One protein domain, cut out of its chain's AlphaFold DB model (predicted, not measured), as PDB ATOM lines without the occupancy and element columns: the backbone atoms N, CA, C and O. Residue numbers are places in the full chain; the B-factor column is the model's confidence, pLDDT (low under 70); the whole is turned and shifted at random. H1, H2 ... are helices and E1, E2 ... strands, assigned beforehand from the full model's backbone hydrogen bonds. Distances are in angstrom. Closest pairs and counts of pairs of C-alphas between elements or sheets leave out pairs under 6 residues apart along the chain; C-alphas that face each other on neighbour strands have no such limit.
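What this domain is: This is residues 22 to 110 of the 110 residues of the protein "Pdase_M17_N2 domain-containing protein" of Amphimedon queenslandica (UniProt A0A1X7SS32). A small three-stranded sheet is the middle of three layers, helices on both its faces: H1 and H3 over one, H4 over the other; H2 sits off the sheet near the start of E3. Residues 77 to 88 loop far out before H4, and the tail, residues 99 to 110, returns toward E1. The 89 printed residues include, in order, E1 H1 H2 H3 E2 E3 H4, of mixed class; the mixed sheet runs E1 E3 E2. The whole is compact, radius of gyration of the C-alphas 13.3 A, spanning 43 by 30 by 19 A.

How they stand to each other: Look first at E3, residues 71 to 76: it is parallel to E1, residues 22 to 26, at 21 degrees, with N 74 and O 23 2.8 A apart, within hydrogen-bond range. E3 forms an antiparallel hairpin with E2, residues 63 to 67, at 163 degrees, with N 64 and O 73 at 2.8 A, within range. H3, residues 48 to 57, is on the sheet at a height of 9.5 A, along the strands; its closest C-alphas to E2 are Ala 54 and Val 64, 6.3 A. H1, residues 27 to 32, is on the same face, height 7.2 A, slantwise to E1 at 54 degrees on the local plane. H4, residues 89 to 98, is on the opposite face, height 9.4 A; the closest C-alphas to E3 are Leu 76 and Ala 91, 6.5 A. H2, residues 39 to 42, is only just not on the sheet, with 4 pairs of C-alphas within 10 A. In H1, H3 and H4 every O i to N i+4 pair is within hydrogen-bond range; H2 is too short for one.

Where its parts are: Find C-alpha 22 at (129.555, 162.214, 147.518), where E1 begins; E3 measures 16.7 A, H3 14.2 A. H4 runs 14.1 A to C-alpha 98 at (135.595, 172.646, 147.911).

The domain as a whole: The farthest C-alphas, Pro 44 and His 83, are 43.1 A apart. The printed part has no cut; the link E3 to H4 is long. Confidence is low, pLDDT under 70, at residues 99 to 105 and 110.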
ATOM      1  N   ARG A  22     128.154 162.046 147.914       89.94
ATOM      2  CA  ARG A  22     129.555 162.214 147.518       89.94
ATOM      3  C   ARG A  22     130.317 160.923 147.764       89.94
ATOM      4  O   ARG A  22     130.436 160.514 148.909       89.94
ATOM      5  N   PHE A  23     130.887 160.344 146.718       92.44
ATOM      6  CA  PHE A  23     131.798 159.211 146.828       92.44
ATOM      7  C   PHE A  23     133.234 159.734 146.868       92.44
ATOM      8  O   PHE A  23     133.715 160.248 145.858       92.44
ATOM      9  N   ILE A  24     133.921 159.659 148.007       92.75
ATOM     10  CA  ILE A  24     135.270 160.217 148.175       92.75
ATOM     11  C   ILE A  24     136.232 159.127 148.621       92.75
ATOM     12  O   ILE A  24     136.199 158.652 149.750       92.75
ATOM     13  N   GLY A  25     137.187 158.779 147.762       92.25
ATOM     14  CA  GLY A  25     138.065 157.659 148.074       92.25
ATOM     15  C   GLY A  25     139.346 157.609 147.270       92.25
ATOM     16  O   GLY A  25     139.623 158.418 146.386       92.25
ATOM     17  N   LYS A  26     140.182 156.620 147.588       91.69
ATOM     18  CA  LYS A  26     141.314 156.271 146.722       91.69
ATOM     19  C   LYS A  26     140.747 155.690 145.427       91.69
ATOM     20  O   LYS A  26     139.848 154.863 145.492       91.69
ATOM     21  N   LEU A  27     141.337 156.041 144.283       91.25
ATOM     22  CA  LEU A  27     140.876 155.575 142.968       91.25
ATOM     23  C   LEU A  27     140.661 154.054 142.902       91.25
ATOM     24  O   LEU A  27     139.658 153.605 142.372       91.25
ATOM     25  N   ARG A  28     141.573 153.268 143.488       91.25
ATOM     26  CA  ARG A  28     141.430 151.809 143.578       91.25
ATOM     27  C   ARG A  28     140.142 151.406 144.304       91.25
ATOM     28  O   ARG A  28     139.370 150.643 143.760       91.25
ATOM     29  N   CYS A  29     139.904 151.958 145.491       91.25
ATOM     30  CA  CYS A  29     138.721 151.644 146.291       91.25
ATOM     31  C   CYS A  29     137.429 152.058 145.576       91.25
ATOM     32  O   CYS A  29     136.460 151.318 145.623       91.25
ATOM     33  N   LEU A  30     137.433 153.203 144.883       92.19
ATOM     34  CA  LEU A  30     136.288 153.648 144.083       92.19
ATOM     35  C   LEU A  30     136.003 152.692 142.916       92.19
ATOM     36  O   LEU A  30     134.850 152.386 142.656       92.19
ATOM     37  N   LYS A  31     137.048 152.189 142.249       90.88
ATOM     38  CA  LYS A  31     136.922 151.198 141.169       90.88
ATOM     39  C   LYS A  31     136.536 149.798 141.657       90.88
ATOM     40  O   LYS A  31     136.007 149.020 140.873       90.88
ATOM     41  N   ASP A  32     136.782 149.486 142.928       92.19
ATOM     42  CA  ASP A  32     136.382 148.219 143.549       92.19
ATOM     43  C   ASP A  32     134.892 148.215 143.974       92.19
ATOM     44  O   ASP A  32     134.354 147.148 144.283       92.19
ATOM     45  N   LEU A  33     134.214 149.375 143.988       90.88
ATOM     46  CA  LEU A  33     132.782 149.477 144.299       90.88
ATOM     47  C   LEU A  33     131.936 148.918 143.154       90.88
ATOM     48  O   LEU A  33     131.938 149.440 142.037       90.88
ATOM     49  N   LYS A  34     131.162 147.875 143.455       91.56
ATOM     50  CA  LYS A  34     130.251 147.251 142.493       91.56
ATOM     51  C   LYS A  34     128.908 147.970 142.489       91.56
ATOM     52  O   LYS A  34     128.415 148.362 143.545       91.56
ATOM     53  N   TRP A  35     128.278 148.048 141.318       94.00
ATOM     54  CA  TRP A  35     126.976 148.693 141.138       94.00
ATOM     55  C   TRP A  35     125.899 148.268 142.162       94.00
ATOM     56  O   TRP A  35     125.297 149.154 142.765       94.00
ATOM     57  N   PRO A  36     125.720 146.971 142.498       93.12
ATOM     58  CA  PRO A  36     124.707 146.556 143.477       93.12
ATOM     59  C   PRO A  36     124.914 147.095 144.901       93.12
ATOM     60  O   PRO A  36     124.011 147.018 145.721       93.12
ATOM     61  N   GLN A  37     126.103 147.607 145.236       90.56
ATOM     62  CA  GLN A  37     126.386 148.164 146.567       90.56
ATOM     63  C   GLN A  37     125.907 149.616 146.719       90.56
ATOM     64  O   GLN A  37     125.908 150.146 147.828       90.56
ATOM     65  N   ILE A  38     125.566 150.268 145.606       91.75
ATOM     66  CA  ILE A  38     125.270 151.706 145.530       91.75
ATOM     67  C   ILE A  38     123.986 152.009 144.747       91.75
ATOM     68  O   ILE A  38     123.463 153.120 144.840       91.75
ATOM     69  N   SER A  39     123.478 151.041 143.978       93.25
ATOM     70  CA  SER A  39     122.318 151.196 143.097       93.25
ATOM     71  C   SER A  39     121.071 151.650 143.846       93.25
ATOM     72  O   SER A  39     120.333 152.477 143.327       93.25
ATOM     73  N   ASP A  40     120.874 151.182 145.078       91.88
ATOM     74  CA  ASP A  40     119.704 151.507 145.907       91.88
ATOM     75  C   ASP A  40     119.661 152.979 146.339       91.88
ATOM     76  O   ASP A  40     118.614 153.480 146.745       91.88
ATOM     77  N   TYR A  41     120.798 153.671 146.267       91.81
ATOM     78  CA  TYR A  41     120.867 155.115 146.469       91.81
ATOM     79  C   TYR A  41     120.775 155.871 145.148       91.81
ATOM     80  O   TYR A  41     120.227 156.960 145.086       91.81
ATOM     81  N   LEU A  42     121.402 155.352 144.095       93.25
ATOM     82  CA  LEU A  42     121.629 156.096 142.858       93.25
ATOM     83  C   LEU A  42     120.500 155.955 141.833       93.25
ATOM     84  O   LEU A  42     120.244 156.886 141.064       93.25
ATOM     85  N   SER A  43     119.830 154.809 141.820       92.38
ATOM     86  CA  SER A  43     118.732 154.519 140.907       92.38
ATOM     87  C   SER A  43     117.467 155.282 141.322       92.38
ATOM     88  O   SER A  43     117.184 155.390 142.514       92.38
ATOM     89  N   PRO A  44     116.673 155.816 140.375       92.94
ATOM     90  CA  PRO A  44     116.830 155.738 138.918       92.94
ATOM     91  C   PRO A  44     117.613 156.917 138.308       92.94
ATOM     92  O   PRO A  44     117.634 157.073 137.091       92.94
ATOM     93  N   ARG A  45     118.194 157.806 139.124       95.38
ATOM     94  CA  ARG A  45     118.819 159.062 138.654       95.38
ATOM     95  C   ARG A  45     120.121 158.841 137.903       95.38
ATOM     96  O   ARG A  45     120.443 159.604 136.996       95.38
ATOM     97  N   VAL A  46     120.861 157.834 138.332       95.50
ATOM     98  CA  VAL A  46     122.097 157.366 137.721       95.50
ATOM     99  C   VAL A  46     121.885 155.889 137.435       95.50
ATOM    100  O   VAL A  46     121.362 155.165 138.282       95.50
ATOM    101  N   ASP A  47     122.263 155.453 136.242       95.81
ATOM    102  CA  ASP A  47     122.285 154.047 135.865       95.81
ATOM    103  C   ASP A  47     123.708 153.473 135.966       95.81
ATOM    104  O   ASP A  47     124.698 154.189 136.160       95.81
ATOM    105  N   GLU A  48     123.815 152.151 135.842       96.62
ATOM    106  CA  GLU A  48     125.098 151.450 135.930       96.62
ATOM    107  C   GLU A  48     126.091 151.936 134.868       96.62
ATOM    108  O   GLU A  48     127.287 152.067 135.140       96.62
ATOM    109  N   GLN A  49     125.598 152.258 133.669       95.94
ATOM    110  CA  GLN A  49     126.429 152.735 132.571       95.94
ATOM    111  C   GLN A  49     127.056 154.098 132.894       95.94
ATOM    112  O   GLN A  49     128.263 154.274 132.713       95.94
ATOM    113  N   THR A  50     126.269 155.037 133.425       95.19
ATOM    114  CA  THR A  50     126.756 156.353 133.864       95.19
ATOM    115  C   THR A  50     127.757 156.211 135.006       95.19
ATOM    116  O   THR A  50     128.802 156.864 134.990       95.19
ATOM    117  N   TRP A  51     127.488 155.326 135.973       94.88
ATOM    118  CA  TRP A  51     128.434 155.029 137.051       94.88
ATOM    119  C   TRP A  51     129.766 154.484 136.521       94.88
ATOM    120  O   TRP A  51     130.831 154.990 136.886       94.88
ATOM    121  N   SER A  52     129.719 153.501 135.619       94.06
ATOM    122  CA  SER A  52     130.920 152.908 135.023       94.06
ATOM    123  C   SER A  52     131.730 153.943 134.240       94.06
ATOM    124  O   SER A  52     132.933 154.085 134.469       94.06
ATOM    125  N   ALA A  53     131.079 154.737 133.384       93.38
ATOM    126  CA  ALA A  53     131.741 155.789 132.607       93.38
ATOM    127  C   ALA A  53     132.377 156.867 133.508       93.38
ATOM    128  O   ALA A  53     133.480 157.364 133.245       93.38
ATOM    129  N   ALA A  54     131.722 157.212 134.617       93.06
ATOM    130  CA  ALA A  54     132.281 158.132 135.598       93.06
ATOM    131  C   ALA A  54     133.516 157.556 136.310       93.06
ATOM    132  O   ALA A  54     134.505 158.264 136.487       93.06
ATOM    133  N   LEU A  55     133.508 156.270 136.676       91.50
ATOM    134  CA  LEU A  55     134.680 155.613 137.268       91.50
ATOM    135  C   LEU A  55     135.851 155.458 136.289       91.50
ATOM    136  O   LEU A  55     137.012 155.438 136.711       91.50
ATOM    137  N   GLU A  56     135.572 155.339 134.994       90.69
ATOM    138  CA  GLU A  56     136.605 155.322 133.955       90.69
ATOM    139  C   GLU A  56     137.225 156.704 133.743       90.69
ATOM    140  O   GLU A  56     138.447 156.809 133.627       90.69
ATOM    141  N   SER A  57     136.403 157.758 133.765       87.94
ATOM    142  CA  SER A  57     136.850 159.149 133.605       87.94
ATOM    143  C   SER A  57     137.484 159.756 134.861       87.94
ATOM    144  O   SER A  57     138.207 160.752 134.764       87.94
ATOM    145  N   VAL A  58     137.249 159.185 136.049       86.88
ATOM    146  CA  VAL A  58     137.840 159.711 137.282       86.88
ATOM    147  C   VAL A  58     139.338 159.381 137.341       86.88
ATOM    148  O   VAL A  58     139.787 158.254 137.554       86.88
ATOM    149  N   GLU A  59     140.152 160.406 137.130       83.62
ATOM    150  CA  GLU A  59     141.596 160.359 137.293       83.62
ATOM    151  C   GLU A  59     142.038 160.721 138.722       83.62
ATOM    152  O   GLU A  59     141.257 160.935 139.650       83.62
ATOM    153  N   LYS A  60     143.353 160.759 138.953       75.94
ATOM    154  CA  LYS A  60     143.918 161.089 140.267       75.94
ATOM    155  C   LYS A  60     143.612 162.548 140.602       75.94
ATOM    156  O   LYS A  60     144.033 163.433 139.869       75.94
ATOM    157  N   ASN A  61     143.025 162.795 141.775       76.12
ATOM    158  CA  ASN A  61     142.719 164.150 142.249       76.12
ATOM    159  C   ASN A  61     141.704 164.902 141.366       76.12
ATOM    160  O   ASN A  61     141.746 166.129 141.295       76.12
ATOM    161  N   THR A  62     140.798 164.180 140.701       86.31
ATOM    162  CA  THR A  62     139.688 164.779 139.954       86.31
ATOM    163  C   THR A  62     138.350 164.498 140.626       86.31
ATOM    164  O   THR A  62     138.225 163.648 141.513       86.31
ATOM    165  N   THR A  63     137.353 165.283 140.230       90.69
ATOM    166  CA  THR A  63     135.963 165.135 140.644       90.69
ATOM    167  C   THR A  63     135.095 165.028 139.400       90.69
ATOM    168  O   THR A  63     135.256 165.827 138.481       90.69
ATOM    169  N   VAL A  64     134.184 164.059 139.386       93.00
ATOM    170  CA  VAL A  64     133.252 163.785 138.291       93.00
ATOM    171  C   VAL A  64     131.829 163.848 138.834       93.00
ATOM    172  O   VAL A  64     131.520 163.260 139.872       93.00
ATOM    173  N   SER A  65     130.963 164.582 138.144       92.38
ATOM    174  CA  SER A  65     129.530 164.598 138.431       92.38
ATOM    175  C   SER A  65     128.856 163.393 137.775       92.38
ATOM    176  O   SER A  65     129.058 163.145 136.590       92.38
ATOM    177  N   LEU A  66     128.057 162.665 138.554       93.44
ATOM    178  CA  LEU A  66     127.174 161.600 138.070       93.44
ATOM    179  C   LEU A  66     125.795 162.150 137.710       93.44
ATOM    180  O   LEU A  66     125.188 161.746 136.726       93.44
ATOM    181  N   TRP A  67     125.289 163.058 138.547       93.50
ATOM    182  CA  TRP A  67     123.974 163.657 138.383       93.50
ATOM    183  C   TRP A  67     123.967 165.061 138.980       93.50
ATOM    184  O   TRP A  67     123.938 165.240 140.205       93.50
ATOM    185  N   LEU A  68     124.017 166.066 138.099       89.44
ATOM    186  CA  LEU A  68     124.027 167.491 138.453       89.44
ATOM    187  C   LEU A  68     125.109 167.804 139.509       89.44
ATOM    188  O   LEU A  68     126.237 167.331 139.424       89.44
ATOM    189  N   SER A  69     124.796 168.590 140.535       87.25
ATOM    190  CA  SER A  69     125.670 168.769 141.699       87.25
ATOM    191  C   SER A  69     125.249 167.884 142.872       87.25
ATOM    192  O   SER A  69     125.679 168.105 144.000       87.25
ATOM    193  N   ASN A  70     124.435 166.857 142.632       89.88
ATOM    194  CA  ASN A  70     123.779 166.090 143.686       89.88
ATOM    195  C   ASN A  70     124.359 164.683 143.858       89.88
ATOM    196  O   ASN A  70     124.407 164.212 144.984       89.88
ATOM    197  N   ALA A  71     124.907 164.066 142.813       92.50
ATOM    198  CA  ALA A  71     125.724 162.856 142.930       92.50
ATOM    199  C   ALA A  71     127.100 163.095 142.301       92.50
ATOM    200  O   ALA A  71     127.192 163.479 141.135       92.50
ATOM    201  N   ILE A  72     128.169 162.911 143.079       92.75
ATOM    202  CA  ILE A  72     129.544 163.231 142.664       92.75
ATOM    203  C   ILE A  72     130.511 162.147 143.147       92.75
ATOM    204  O   ILE A  72     130.379 161.661 144.269       92.75
ATOM    205  N   VAL A  73     131.519 161.831 142.334       94.00
ATOM    206  CA  VAL A  73     132.663 160.978 142.687       94.00
ATOM    207  C   VAL A  73     133.941 161.814 142.695       94.00
ATOM    208  O   VAL A  73     134.228 162.526 141.736       94.00
ATOM    209  N   SER A  74     134.743 161.713 143.752       93.44
ATOM    210  CA  SER A  74     136.002 162.439 143.912       93.44
ATOM    211  C   SER A  74     137.136 161.501 144.316       93.44
ATOM    212  O   SER A  74     137.119 160.877 145.379       93.44
ATOM    213  N   ALA A  75     138.183 161.448 143.497       93.31
ATOM    214  CA  ALA A  75     139.355 160.633 143.782       93.31
ATOM    215  C   ALA A  75     140.397 161.408 144.601       93.31
ATOM    216  O   ALA A  75     140.833 162.494 144.229       93.31
ATOM    217  N   LEU A  76     140.888 160.813 145.689       92.56
ATOM    218  CA  LEU A  76     141.961 161.384 146.504       92.56
ATOM    219  C   LEU A  76     143.338 161.268 145.812       92.56
ATOM    220  O   LEU A  76     143.611 160.253 145.156       92.56
ATOM    221  N   PRO A  77     144.265 162.225 146.034       89.44
ATOM    222  CA  PRO A  77     145.598 162.230 145.424       89.44
ATOM    223  C   PRO A  77     146.358 160.927 145.648       89.44
ATOM    224  O   PRO A  77     146.514 160.499 146.783       89.44
ATOM    225  N   PHE A  78     146.882 160.304 144.590       84.69
ATOM    226  CA  PHE A  78     147.616 159.040 144.721       84.69
ATOM    227  C   PHE A  78     148.940 159.190 145.486       84.69
ATOM    228  O   PHE A  78     149.242 158.377 146.361       84.69
ATOM    229  N   LYS A  79     149.719 160.224 145.147       84.00
ATOM    230  CA  LYS A  79     151.035 160.482 145.736       84.00
ATOM    231  C   LYS A  79     150.872 161.192 147.077       84.00
ATOM    232  O   LYS A  79     150.173 162.196 147.171       84.00
ATOM    233  N   VAL A  80     151.565 160.689 148.088       84.44
ATOM    234  CA  VAL A  80     151.739 161.343 149.387       84.44
ATOM    235  C   VAL A  80     153.235 161.465 149.652       84.44
ATOM    236  O   VAL A  80     153.998 160.571 149.291       84.44
ATOM    237  N   SER A  81     153.675 162.588 150.221       84.81
ATOM    238  CA  SER A  81     155.057 162.715 150.682       84.81
ATOM    239  C   SER A  81     155.263 161.843 151.924       84.81
ATOM    240  O   SER A  81     154.310 161.530 152.634       84.81
ATOM    241  N   ARG A  82     156.518 161.501 152.229       89.88
ATOM    242  CA  ARG A  82     156.904 160.750 153.440       89.88
ATOM    243  C   ARG A  82     156.446 161.386 154.762       89.88
ATOM    244  O   ARG A  82     156.399 160.701 155.772       89.88
ATOM    245  N   HIS A  83     156.128 162.680 154.752       90.62
ATOM    246  CA  HIS A  83     155.666 163.425 155.926       90.62
ATOM    247  C   HIS A  83     154.133 163.498 156.021       90.62
ATOM    248  O   HIS A  83     153.608 163.961 157.026       90.62
ATOM    249  N   ASN A  84     153.407 163.042 154.995       87.75
ATOM    250  CA  ASN A  84     151.949 163.066 154.970       87.75
ATOM    251  C   ASN A  84     151.356 161.736 155.436       87.75
ATOM    252  O   ASN A  84     151.869 160.658 155.139       87.75
ATOM    253  N   SER A  85     150.195 161.815 156.091       89.06
ATOM    254  CA  SER A  85     149.433 160.627 156.469       89.06
ATOM    255  C   SER A  85     148.966 159.840 155.227       89.06
ATOM    256  O   SER A  85     148.358 160.432 154.322       89.06
ATOM    257  N   PRO A  86     149.144 158.501 155.194       87.00
ATOM    258  CA  PRO A  86     148.617 157.631 154.136       87.00
ATOM    259  C   PRO A  86     147.089 157.690 153.974       87.00
ATOM    260  O   PRO A  86     146.565 157.320 152.915       87.00
ATOM    261  N   GLY A  87     146.378 158.143 155.015       85.56
ATOM    262  CA  GLY A  87     144.930 158.363 155.014       85.56
ATOM    263  C   GLY A  87     144.492 159.628 154.270       85.56
ATOM    264  O   GLY A  87     143.319 159.768 153.953       85.56
ATOM    265  N   ARG A  88     145.428 160.528 153.932       89.88
ATOM    266  CA  ARG A  88     145.168 161.772 153.178       89.88
ATOM    267  C   ARG A  88     144.075 162.671 153.807       89.88
ATOM    268  O   ARG A  88     143.293 163.256 153.056       89.88
ATOM    269  N   PRO A  89     144.032 162.854 155.144       90.81
ATOM    270  CA  PRO A  89     142.944 163.574 155.819       90.81
ATOM    271  C   PRO A  89     142.821 165.034 155.363       90.81
ATOM    272  O   PRO A  89     141.719 165.557 155.225       90.81
ATOM    273  N   HIS A  90     143.947 165.681 155.051       90.12
ATOM    274  CA  HIS A  90     143.951 167.036 154.502       90.12
ATOM    275  C   HIS A  90     143.290 167.101 153.117       90.12
ATOM    276  O   HIS A  90     142.521 168.016 152.838       90.12
ATOM    277  N   ALA A  91     143.561 166.123 152.244       90.12
ATOM    278  CA  ALA A  91     142.935 166.072 150.925       90.12
ATOM    279  C   ALA A  91     141.433 165.791 151.040       90.12
ATOM    280  O   ALA A  91     140.657 166.464 150.377       90.12
ATOM    281  N   LEU A  92     141.030 164.872 151.924       90.00
ATOM    282  CA  LEU A  92     139.622 164.603 152.221       90.00
ATOM    283  C   LEU A  92     138.897 165.873 152.684       90.00
ATOM    284  O   LEU A  92     137.913 166.273 152.070       90.00
ATOM    285  N   SER A  93     139.436 166.545 153.704       90.06
ATOM    286  CA  SER A  93     138.855 167.777 154.255       90.06
ATOM    287  C   SER A  93     138.743 168.867 153.189       90.06
ATOM    288  O   SER A  93     137.711 169.518 153.054       90.06
ATOM    289  N   ARG A  94     139.790 169.037 152.370       88.56
ATOM    290  CA  ARG A  94     139.772 169.981 151.248       88.56
ATOM    291  C   ARG A  94     138.687 169.632 150.229       88.56
ATOM    292  O   ARG A  94     137.988 170.540 149.790       88.56
ATOM    293  N   THR A  95     138.554 168.364 149.841       88.19
ATOM    294  CA  THR A  95     137.539 167.922 148.873       88.19
ATOM    295  C   THR A  95     136.132 168.209 149.388       88.19
ATOM    296  O   THR A  95     135.347 168.815 148.663       88.19
ATOM    297  N   VAL A  96     135.846 167.869 150.648       85.94
ATOM    298  CA  VAL A  96     134.548 168.149 151.287       85.94
ATOM    299  C   VAL A  96     134.245 169.651 151.288       85.94
ATOM    300  O   VAL A  96     133.152 170.045 150.908       85.94
ATOM    301  N   ASN A  97     135.225 170.495 151.622       83.81
ATOM    302  CA  ASN A  97     135.030 171.949 151.673       83.81
ATOM    303  C   ASN A  97     134.933 172.622 150.292       83.81
ATOM    304  O   ASN A  97     134.331 173.684 150.162       83.81
ATOM    305  N   THR A  98     135.566 172.052 149.263       79.25
ATOM    306  CA  THR A  98     135.595 172.646 147.911       79.25
ATOM    307  C   THR A  98     134.300 172.374 147.152       79.25
ATOM    308  O   THR A  98     133.843 173.206 146.367       79.25
ATOM    309  N   LEU A  99     133.700 171.208 147.382       69.81
ATOM    310  CA  LEU A  99     132.392 170.881 146.843       69.81
ATOM    311  C   LEU A  99     131.367 171.650 147.662       69.81
ATOM    312  O   LEU A  99     130.992 171.206 148.741       69.81
ATOM    313  N   LYS A 100     130.952 172.822 147.164       64.69
ATOM    314  CA  LYS A 100     129.917 173.626 147.815       64.69
ATOM    315  C   LYS A 100     128.736 172.721 148.151       64.69
ATOM    316  O   LYS A 100     128.068 172.196 147.259       64.69
ATOM    317  N   LEU A 101     128.522 172.520 149.443       64.19
ATOM    318  CA  LEU A 101     127.281 171.980 149.947       64.19
ATOM    319  C   LEU A 101     126.242 173.060 149.624       64.19
ATOM    320  O   LEU A 101     126.333 174.184 150.112       64.19
ATOM    321  N   HIS A 102     125.325 172.762 148.708       64.50
ATOM    322  CA  HIS A 102     124.088 173.526 148.581       64.50
ATOM    323  C   HIS A 102     123.340 173.522 149.927       64.50
ATOM    324  O   HIS A 102     123.659 172.734 150.819       64.50
ATOM    325  N   ASP A 103     122.346 174.387 150.090       64.75
ATOM    326  CA  ASP A 103     121.566 174.488 151.328       64.75
ATOM    327  C   ASP A 103     120.584 173.297 151.451       64.75
ATOM    328  O   ASP A 103     119.367 173.439 151.400       64.75
ATOM    329  N   HIS A 104     121.134 172.081 151.494       65.75
ATOM    330  CA  HIS A 104     120.425 170.831 151.724       65.75
ATOM    331  C   HIS A 104     120.586 170.430 153.194       65.75
ATOM    332  O   HIS A 104     121.683 170.554 153.745       65.75
ATOM    333  N   PRO A 105     119.519 169.903 153.817       65.38
ATOM    334  CA  PRO A 105     119.523 169.562 155.237       65.38
ATOM    335  C   PRO A 105     120.419 168.361 155.565       65.38
ATOM    336  O   PRO A 105     120.843 168.216 156.708       65.38
ATOM    337  N   GLU A 106     120.715 167.506 154.583       71.81
ATOM    338  CA  GLU A 106     121.435 166.254 154.792       71.81
ATOM    339  C   GLU A 106     122.372 165.947 153.619       71.81
ATOM    340  O   GLU A 106     122.036 166.179 152.454       71.81
ATOM    341  N   TYR A 107     123.540 165.388 153.937       70.31
ATOM    342  CA  TYR A 107     124.545 164.949 152.975       70.31
ATOM    343  C   TYR A 107     125.025 163.545 153.304       70.31
ATOM    344  O   TYR A 107     125.364 163.252 154.448       70.31
ATOM    345  N   ALA A 108     125.133 162.708 152.275       72.25
ATOM    346  CA  ALA A 108     125.778 161.407 152.376       72.25
ATOM    347  C   ALA A 108     127.210 161.477 151.820       72.25
ATOM    348  O   ALA A 108     127.430 161.907 150.685       72.25
ATOM    349  N   PHE A 109     128.183 161.023 152.610       73.25
ATOM    350  CA  PHE A 109     129.565 160.812 152.177       73.25
ATOM    351  C   PHE A 109     129.865 159.315 152.225       73.25
ATOM    352  O   PHE A 109     129.664 158.686 153.263       73.25
ATOM    353  N   ILE A 110     130.313 158.764 151.100       68.69
ATOM    354  CA  ILE A 110     130.572 157.335 150.889       68.69
ATOM    355  C   ILE A 110     132.031 157.140 150.481       68.69
ATOM    356  O   ILE A 110     132.526 157.924 149.639       68.69
TER     357      ILE A 110